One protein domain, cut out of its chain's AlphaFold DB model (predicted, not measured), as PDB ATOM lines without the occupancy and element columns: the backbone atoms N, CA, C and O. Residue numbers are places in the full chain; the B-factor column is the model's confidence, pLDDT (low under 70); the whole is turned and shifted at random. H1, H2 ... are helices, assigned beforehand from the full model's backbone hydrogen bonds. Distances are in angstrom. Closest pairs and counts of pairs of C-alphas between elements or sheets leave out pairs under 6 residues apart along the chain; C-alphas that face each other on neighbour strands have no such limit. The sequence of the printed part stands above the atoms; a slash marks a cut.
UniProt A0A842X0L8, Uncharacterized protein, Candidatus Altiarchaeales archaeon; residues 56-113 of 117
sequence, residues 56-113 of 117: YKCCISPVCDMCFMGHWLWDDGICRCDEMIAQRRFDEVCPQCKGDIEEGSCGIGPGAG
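What this domain is: This is residues 56 to 113 of the 117 residues of an uncharacterized protein of Candidatus Altiarchaeales archaeon (UniProt A0A842X0L8). A small domain with little regular structure: a long winding stretch, residues 56 to 80, leads into two short helices, H1 and then H2, which lie near each other at a slant, and an unnamed tail follows H2. The printed part has 58 residues, of which 15 are in the two named helices; there is no named strand, and the class is all helix. It is compact, with a radius of gyration of the C-alphas of 10.3 A, and spans 31 by 22 by 15 A.

How they stand to each other: H1, residues 81 to 86, and H2, residues 95 to 103, are close but not clearly touching; their closest C-alphas, those of Cys 81 and Cys 97, are 7.3 A apart. They run the same way at a steep tilt of 43 degrees. In both helices every O i to N i+4 pair is within hydrogen-bond range.

Where its parts are: H1 begins at C-alpha 81 (-78.998, -1.306, -19.768) and is 8.7 A long. H2 is 12.4 A long and ends at C-alpha 103 (-71.944, -14.284, -14.001).

The domain as a whole: The C-alphas farthest apart, of Asp 75 and Gly 113, are 30.9 A apart. The printed part has no cut, and the link from H1 to H2 is short. Residues 59 to 63, 70 and 106 to 113 have pLDDT under 70.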
ATOM      1  N   TYR A  56     -76.312   3.648 -27.505       72.12
ATOM      2  CA  TYR A  56     -76.123   2.270 -27.074       72.12
ATOM      3  C   TYR A  56     -75.172   2.169 -25.895       72.12
ATOM      4  O   TYR A  56     -73.955   2.288 -26.037       72.12
ATOM      5  N   LYS A  57     -75.729   1.906 -24.715       70.62
ATOM      6  CA  LYS A  57     -74.946   1.801 -23.489       70.62
ATOM      7  C   LYS A  57     -75.114   0.421 -22.865       70.62
ATOM      8  O   LYS A  57     -75.959   0.168 -22.002       70.62
ATOM      9  N   CYS A  58     -74.308  -0.508 -23.366       71.62
ATOM     10  CA  CYS A  58     -74.239  -1.871 -22.862       71.62
ATOM     11  C   CYS A  58     -73.022  -2.044 -21.947       71.62
ATOM     12  O   CYS A  58     -71.955  -1.505 -22.229       71.62
ATOM     13  N   CYS A  59     -73.168  -2.813 -20.867       69.62
ATOM     14  CA  CYS A  59     -72.097  -3.023 -19.888       69.62
ATOM     15  C   CYS A  59     -71.161  -4.204 -20.198       69.62
ATOM     16  O   CYS A  59     -70.189  -4.415 -19.468       69.62
ATOM     17  N   ILE A  60     -71.480  -4.999 -21.223       67.56
ATOM     18  CA  ILE A  60     -70.724  -6.196 -21.601       67.56
ATOM     19  C   ILE A  60     -69.842  -5.921 -22.820       67.56
ATOM     20  O   ILE A  60     -70.161  -5.080 -23.663       67.56
ATOM     21  N   SER A  61     -68.720  -6.636 -22.892       62.06
ATOM     22  CA  SER A  61     -67.810  -6.630 -24.037       62.06
ATOM     23  C   SER A  61     -67.565  -8.077 -24.481       62.06
ATOM     24  O   SER A  61     -67.031  -8.852 -23.683       62.06
ATOM     25  N   PRO A  62     -67.929  -8.473 -25.716       65.56
ATOM     26  CA  PRO A  62     -68.518  -7.654 -26.778       65.56
ATOM     27  C   PRO A  62     -69.930  -7.167 -26.435       65.56
ATOM     28  O   PRO A  62     -70.639  -7.766 -25.634       65.56
ATOM     29  N   VAL A  63     -70.305  -6.044 -27.042       69.44
ATOM     30  CA  VAL A  63     -71.599  -5.384 -26.849       69.44
ATOM     31  C   VAL A  63     -72.740  -6.357 -27.170       69.44
ATOM     32  O   VAL A  63     -72.660  -7.084 -28.160       69.44
ATOM     33  N   CYS A  64     -73.798  -6.372 -26.351       74.50
ATOM     34  CA  CYS A  64     -74.945  -7.252 -26.588       74.50
ATOM     35  C   CYS A  64     -75.580  -6.941 -27.950       74.50
ATOM     36  O   CYS A  64     -75.528  -5.800 -28.399       74.50
ATOM     37  N   ASP A  65     -76.185  -7.919 -28.614       74.19
ATOM     38  CA  ASP A  65     -76.885  -7.740 -29.895       74.19
ATOM     39  C   ASP A  65     -78.411  -7.666 -29.712       74.19
ATOM     40  O   ASP A  65     -79.142  -7.214 -30.591       74.19
ATOM     41  N   MET A  66     -78.900  -8.044 -28.528       75.69
ATOM     42  CA  MET A  66     -80.322  -8.060 -28.175       75.69
ATOM     43  C   MET A  66     -80.995  -6.685 -28.209       75.69
ATOM     44  O   MET A  66     -82.113  -6.560 -28.715       75.69
ATOM     45  N   CYS A  67     -80.341  -5.650 -27.674       73.94
ATOM     46  CA  CYS A  67     -80.860  -4.288 -27.796       73.94
ATOM     47  C   CYS A  67     -80.818  -3.847 -29.273       73.94
ATOM     48  O   CYS A  67     -81.782  -3.280 -29.774       73.94
ATOM     49  N   PHE A  68     -79.734  -4.155 -29.991       72.38
ATOM     50  CA  PHE A  68     -79.543  -3.751 -31.386       72.38
ATOM     51  C   PHE A  68     -80.579  -4.351 -32.344       72.38
ATOM     52  O   PHE A  68     -81.104  -3.651 -33.205       72.38
ATOM     53  N   MET A  69     -80.952  -5.618 -32.153       74.56
ATOM     54  CA  MET A  69     -82.006  -6.276 -32.934       74.56
ATOM     55  C   MET A  69     -83.421  -5.734 -32.647       74.56
ATOM     56  O   MET A  69     -84.404  -6.254 -33.175       74.56
ATOM     57  N   GLY A  70     -83.557  -4.698 -31.814       68.56
ATOM     58  CA  GLY A  70     -84.840  -4.073 -31.500       68.56
ATOM     59  C   GLY A  70     -85.706  -4.888 -30.542       68.56
ATOM     60  O   GLY A  70     -86.862  -4.546 -30.315       68.56
ATOM     61  N   HIS A  71     -85.167  -5.964 -29.967       71.81
ATOM     62  CA  HIS A  71     -85.906  -6.825 -29.046       71.81
ATOM     63  C   HIS A  71     -85.987  -6.249 -27.629       71.81
ATOM     64  O   HIS A  71     -86.856  -6.659 -26.863       71.81
ATOM     65  N   TRP A  72     -85.086  -5.327 -27.277       72.25
ATOM     66  CA  TRP A  72     -85.006  -4.741 -25.938       72.25
ATOM     67  C   TRP A  72     -84.584  -3.268 -25.978       72.25
ATOM     68  O   TRP A  72     -83.616  -2.858 -25.338       72.25
ATOM     69  N   LEU A  73     -85.277  -2.479 -26.797       71.06
ATOM     70  CA  LEU A  73     -85.135  -1.023 -26.823       71.06
ATOM     71  C   LEU A  73     -86.227  -0.379 -25.969       71.06
ATOM     72  O   LEU A  73     -87.350  -0.880 -25.908       71.06
ATOM     73  N   TRP A  74     -85.892   0.736 -25.326       75.62
ATOM     74  CA  TRP A  74     -86.868   1.575 -24.635       75.62
ATOM     75  C   TRP A  74     -87.666   2.411 -25.647       75.62
ATOM     76  O   TRP A  74     -87.347   2.420 -26.837       75.62
ATOM     77  N   ASP A  75     -88.704   3.112 -25.183       70.38
ATOM     78  CA  ASP A  75     -89.685   3.823 -26.026       70.38
ATOM     79  C   ASP A  75     -89.080   4.817 -27.034       70.38
ATOM     80  O   ASP A  75     -89.707   5.151 -28.038       70.38
ATOM     81  N   ASP A  76     -87.862   5.294 -26.790       73.94
ATOM     82  CA  ASP A  76     -87.137   6.215 -27.661       73.94
ATOM     83  C   ASP A  76     -86.070   5.546 -28.544       73.94
ATOM     84  O   ASP A  76     -85.302   6.233 -29.211       73.94
ATOM     85  N   GLY A  77     -86.024   4.212 -28.575       71.38
ATOM     86  CA  GLY A  77     -85.091   3.446 -29.402       71.38
ATOM     87  C   GLY A  77     -83.670   3.355 -28.839       71.38
ATOM     88  O   GLY A  77     -82.777   2.876 -29.533       71.38
ATOM     89  N   ILE A  78     -83.448   3.791 -27.595       76.88
ATOM     90  CA  ILE A  78     -82.139   3.789 -26.928       76.88
ATOM     91  C   ILE A  78     -81.997   2.541 -26.056       76.88
ATOM     92  O   ILE A  78     -82.937   2.161 -25.357       76.88
ATOM     93  N   CYS A  79     -80.811   1.924 -26.047       79.62
ATOM     94  CA  CYS A  79     -80.469   0.874 -25.083       79.62
ATOM     95  C   CYS A  79     -79.863   1.498 -23.819       79.62
ATOM     96  O   CYS A  79     -78.772   2.069 -23.876       79.62
ATOM     97  N   ARG A  80     -80.553   1.355 -22.681       81.19
ATOM     98  CA  ARG A  80     -80.195   1.947 -21.375       81.19
ATOM     99  C   ARG A  80     -79.885   0.898 -20.308       81.19
ATOM    100  O   ARG A  80     -80.224   1.068 -19.135       81.19
ATOM    101  N   CYS A  81     -79.308  -0.234 -20.713       78.88
ATOM    102  CA  CYS A  81     -78.998  -1.306 -19.768       78.88
ATOM    103  C   CYS A  81     -78.065  -0.804 -18.653       78.88
ATOM    104  O   CYS A  81     -78.289  -1.127 -17.494       78.88
ATOM    105  N   ASP A  82     -77.079   0.032 -18.977       77.25
ATOM    106  CA  ASP A  82     -76.192   0.677 -18.002       77.25
ATOM    107  C   ASP A  82     -76.933   1.540 -16.959       77.25
ATOM    108  O   ASP A  82     -76.652   1.438 -15.766       77.25
ATOM    109  N   GLU A  83     -77.903   2.357 -17.380       81.00
ATOM    110  CA  GLU A  83     -78.676   3.246 -16.511       81.00
ATOM    111  C   GLU A  83     -79.551   2.430 -15.556       81.00
ATOM    112  O   GLU A  83     -79.632   2.747 -14.366       81.00
ATOM    113  N   MET A  84     -80.157   1.343 -16.046       84.38
ATOM    114  CA  MET A  84     -80.923   0.423 -15.202       84.38
ATOM    115  C   MET A  84     -80.027  -0.287 -14.186       84.38
ATOM    116  O   MET A  84     -80.387  -0.383 -13.011       84.38
ATOM    117  N   ILE A  85     -78.832  -0.715 -14.597       79.94
ATOM    118  CA  ILE A  85     -77.841  -1.327 -13.702       79.94
ATOM    119  C   ILE A  85     -77.412  -0.336 -12.618       79.94
ATOM    120  O   ILE A  85     -77.421  -0.680 -11.435       79.94
ATOM    121  N   ALA A  86     -77.112   0.911 -12.991       78.81
ATOM    122  CA  ALA A  86     -76.752   1.970 -12.050       78.81
ATOM    123  C   ALA A  86     -77.872   2.252 -11.030       78.81
ATOM    124  O   ALA A  86     -77.597   2.571  -9.872       78.81
ATOM    125  N   GLN A  87     -79.136   2.081 -11.431       82.75
ATOM    126  CA  GLN A  87     -80.317   2.214 -10.571       82.75
ATOM    127  C   GLN A  87     -80.673   0.932  -9.793       82.75
ATOM    128  O   GLN A  87     -81.653   0.935  -9.049       82.75
ATOM    129  N   ARG A  88     -79.902  -0.158  -9.936       79.88
ATOM    130  CA  ARG A  88     -80.194  -1.500  -9.385       79.88
ATOM    131  C   ARG A  88     -81.512  -2.119  -9.881       79.88
ATOM    132  O   ARG A  88     -82.100  -2.954  -9.197       79.88
ATOM    133  N   ARG A  89     -81.963  -1.734 -11.075       82.31
ATOM    134  CA  ARG A  89     -83.174  -2.235 -11.751       82.31
ATOM    135  C   ARG A  89     -82.813  -3.375 -12.705       82.31
ATOM    136  O   ARG A  89     -82.926  -3.265 -13.923       82.31
ATOM    137  N   PHE A  90     -82.283  -4.463 -12.151       80.38
ATOM    138  CA  PHE A  90     -81.745  -5.592 -12.927       80.38
ATOM    139  C   PHE A  90     -82.816  -6.416 -13.657       80.38
ATOM    140  O   PHE A  90     -82.504  -7.205 -14.540       80.38
ATOM    141  N   ASP A  91     -84.080  -6.260 -13.286       80.94
ATOM    142  CA  ASP A  91     -85.236  -6.860 -13.944       80.94
ATOM    143  C   ASP A  91     -85.610  -6.166 -15.264       80.94
ATOM    144  O   ASP A  91     -86.319  -6.751 -16.081       80.94
ATOM    145  N   GLU A  92     -85.090  -4.960 -15.500       81.56
ATOM    146  CA  GLU A  92     -85.393  -4.140 -16.680       81.56
ATOM    147  C   GLU A  92     -84.284  -4.158 -17.737       81.56
ATOM    148  O   GLU A  92     -84.427  -3.589 -18.822       81.56
ATOM    149  N   VAL A  93     -83.172  -4.834 -17.452       79.75
ATOM    150  CA  VAL A  93     -82.091  -5.050 -18.418       79.75
ATOM    151  C   VAL A  93     -82.436  -6.180 -19.387       79.75
ATOM    152  O   VAL A  93     -83.280  -7.031 -19.103       79.75
ATOM    153  N   CYS A  94     -81.759  -6.224 -20.536       81.00
ATOM    154  CA  CYS A  94     -81.984  -7.307 -21.487       81.00
ATOM    155  C   CYS A  94     -81.525  -8.668 -20.916       81.00
ATOM    156  O   CYS A  94     -80.637  -8.712 -20.059       81.00
ATOM    157  N   PRO A  95     -82.070  -9.800 -21.405       80.81
ATOM    158  CA  PRO A  95     -81.733 -11.129 -20.886       80.81
ATOM    159  C   PRO A  95     -80.239 -11.479 -20.934       80.81
ATOM    160  O   PRO A  95     -79.755 -12.155 -20.032       80.81
ATOM    161  N   GLN A  96     -79.511 -11.004 -21.953       79.56
ATOM    162  CA  GLN A  96     -78.055 -11.180 -22.043       79.56
ATOM    163  C   GLN A  96     -77.343 -10.418 -20.920       79.56
ATOM    164  O   GLN A  96     -76.660 -11.034 -20.113       79.56
ATOM    165  N   CYS A  97     -77.610  -9.112 -20.776       79.06
ATOM    166  CA  CYS A  97     -77.065  -8.310 -19.678       79.06
ATOM    167  C   CYS A  97     -77.397  -8.915 -18.312       79.06
ATOM    168  O   CYS A  97     -76.560  -8.897 -17.418       79.06
ATOM    169  N   LYS A  98     -78.604  -9.463 -18.139       81.81
ATOM    170  CA  LYS A  98     -79.005 -10.111 -16.889       81.81
ATOM    171  C   LYS A  98     -78.132 -11.328 -16.576       81.81
ATOM    172  O   LYS A  98     -77.636 -11.418 -15.456       81.81
ATOM    173  N   GLY A  99     -77.919 -12.212 -17.552       80.25
ATOM    174  CA  GLY A  99     -77.028 -13.367 -17.397       80.25
ATOM    175  C   GLY A  99     -75.599 -12.946 -17.056       80.25
ATOM    176  O   GLY A  99     -75.026 -13.428 -16.086       80.25
ATOM    177  N   ASP A 100     -75.062 -11.951 -17.759       79.69
ATOM    178  CA  ASP A 100     -73.707 -11.446 -17.511       79.69
ATOM    179  C   ASP A 100     -73.544 -10.727 -16.155       79.69
ATOM    180  O   ASP A 100     -72.463 -10.720 -15.561       79.69
ATOM    181  N   ILE A 101     -74.604 -10.106 -15.626       77.75
ATOM    182  CA  ILE A 101     -74.603  -9.542 -14.265       77.75
ATOM    183  C   ILE A 101     -74.552 -10.663 -13.221       77.75
ATOM    184  O   ILE A 101     -73.830 -10.533 -12.231       77.75
ATOM    185  N   GLU A 102     -75.293 -11.752 -13.440       78.00
ATOM    186  CA  GLU A 102     -75.284 -12.939 -12.575       78.00
ATOM    187  C   GLU A 102     -73.926 -13.665 -12.623       78.00
ATOM    188  O   GLU A 102     -73.446 -14.143 -11.594       78.00
ATOM    189  N   GLU A 103     -73.272 -13.689 -13.788       76.38
ATOM    190  CA  GLU A 103     -71.944 -14.284 -14.001       76.38
ATOM    191  C   GLU A 103     -70.779 -13.360 -13.590       76.38
ATOM    192  O   GLU A 103     -69.640 -13.813 -13.453       76.38
ATOM    193  N   GLY A 104     -71.049 -12.073 -13.348       71.81
ATOM    194  CA  GLY A 104     -70.047 -11.078 -12.951       71.81
ATOM    195  C   GLY A 104     -69.134 -10.595 -14.087       71.81
ATOM    196  O   GLY A 104     -68.090 -10.003 -13.815       71.81
ATOM    197  N   SER A 105     -69.509 -10.838 -15.345       70.19
ATOM    198  CA  SER A 105     -68.795 -10.437 -16.570       70.19
ATOM    199  C   SER A 105     -69.185  -9.039 -17.065       70.19
ATOM    200  O   SER A 105     -68.416  -8.394 -17.780       70.19
ATOM    201  N   CYS A 106     -70.356  -8.535 -16.667       67.62
ATOM    202  CA  CYS A 106     -70.748  -7.145 -16.895       67.62
ATOM    203  C   CYS A 106     -69.810  -6.219 -16.103       67.62
ATOM    204  O   CYS A 106     -69.723  -6.320 -14.880       67.62
ATOM    205  N   GLY A 107     -69.141  -5.274 -16.777       57.53
ATOM    206  CA  GLY A 107     -68.154  -4.357 -16.174       57.53
ATOM    207  C   GLY A 107     -68.722  -3.372 -15.139       57.53
ATOM    208  O   GLY A 107     -68.000  -2.512 -14.645       57.53
ATOM    209  N   ILE A 108     -70.016  -3.497 -14.832       52.44
ATOM    210  CA  ILE A 108     -70.788  -2.721 -13.851       52.44
ATOM    211  C   ILE A 108     -71.490  -3.673 -12.842       52.44
ATOM    212  O   ILE A 108     -72.242  -3.245 -11.970       52.44
ATOM    213  N   GLY A 109     -71.260  -4.988 -12.940       40.66
ATOM    214  CA  GLY A 109     -71.784  -5.988 -12.012       40.66
ATOM    215  C   GLY A 109     -71.133  -5.893 -10.623       40.66
ATOM    216  O   GLY A 109     -70.075  -5.282 -10.473       40.66
ATOM    217  N   PRO A 110     -71.714  -6.529  -9.590       42.59
ATOM    218  CA  PRO A 110     -71.279  -6.416  -8.190       42.59
ATOM    219  C   PRO A 110     -69.835  -6.887  -7.892       42.59
ATOM    220  O   PRO A 110     -69.374  -6.743  -6.762       42.59
ATOM    221  N   GLY A 111     -69.097  -7.405  -8.882       42.16
ATOM    222  CA  GLY A 111     -67.655  -7.673  -8.803       42.16
ATOM    223  C   GLY A 111     -66.753  -6.492  -9.199       42.16
ATOM    224  O   GLY A 111     -65.582  -6.468  -8.827       42.16
ATOM    225  N   ALA A 112     -67.281  -5.479  -9.893       44.38
ATOM    226  CA  ALA A 112     -66.586  -4.237 -10.221       44.38
ATOM    227  C   ALA A 112     -66.824  -3.195  -9.111       44.38
ATOM    228  O   ALA A 112     -67.492  -2.184  -9.300       44.38
ATOM    229  N   GLY A 113     -66.305  -3.461  -7.910       41.03
ATOM    230  CA  GLY A 113     -66.209  -2.437  -6.864       41.03
ATOM    231  C   GLY A 113     -67.487  -2.128  -6.075       41.03
ATOM    232  O   GLY A 113     -67.692  -0.979  -5.697       41.03
TER     233      GLY A 113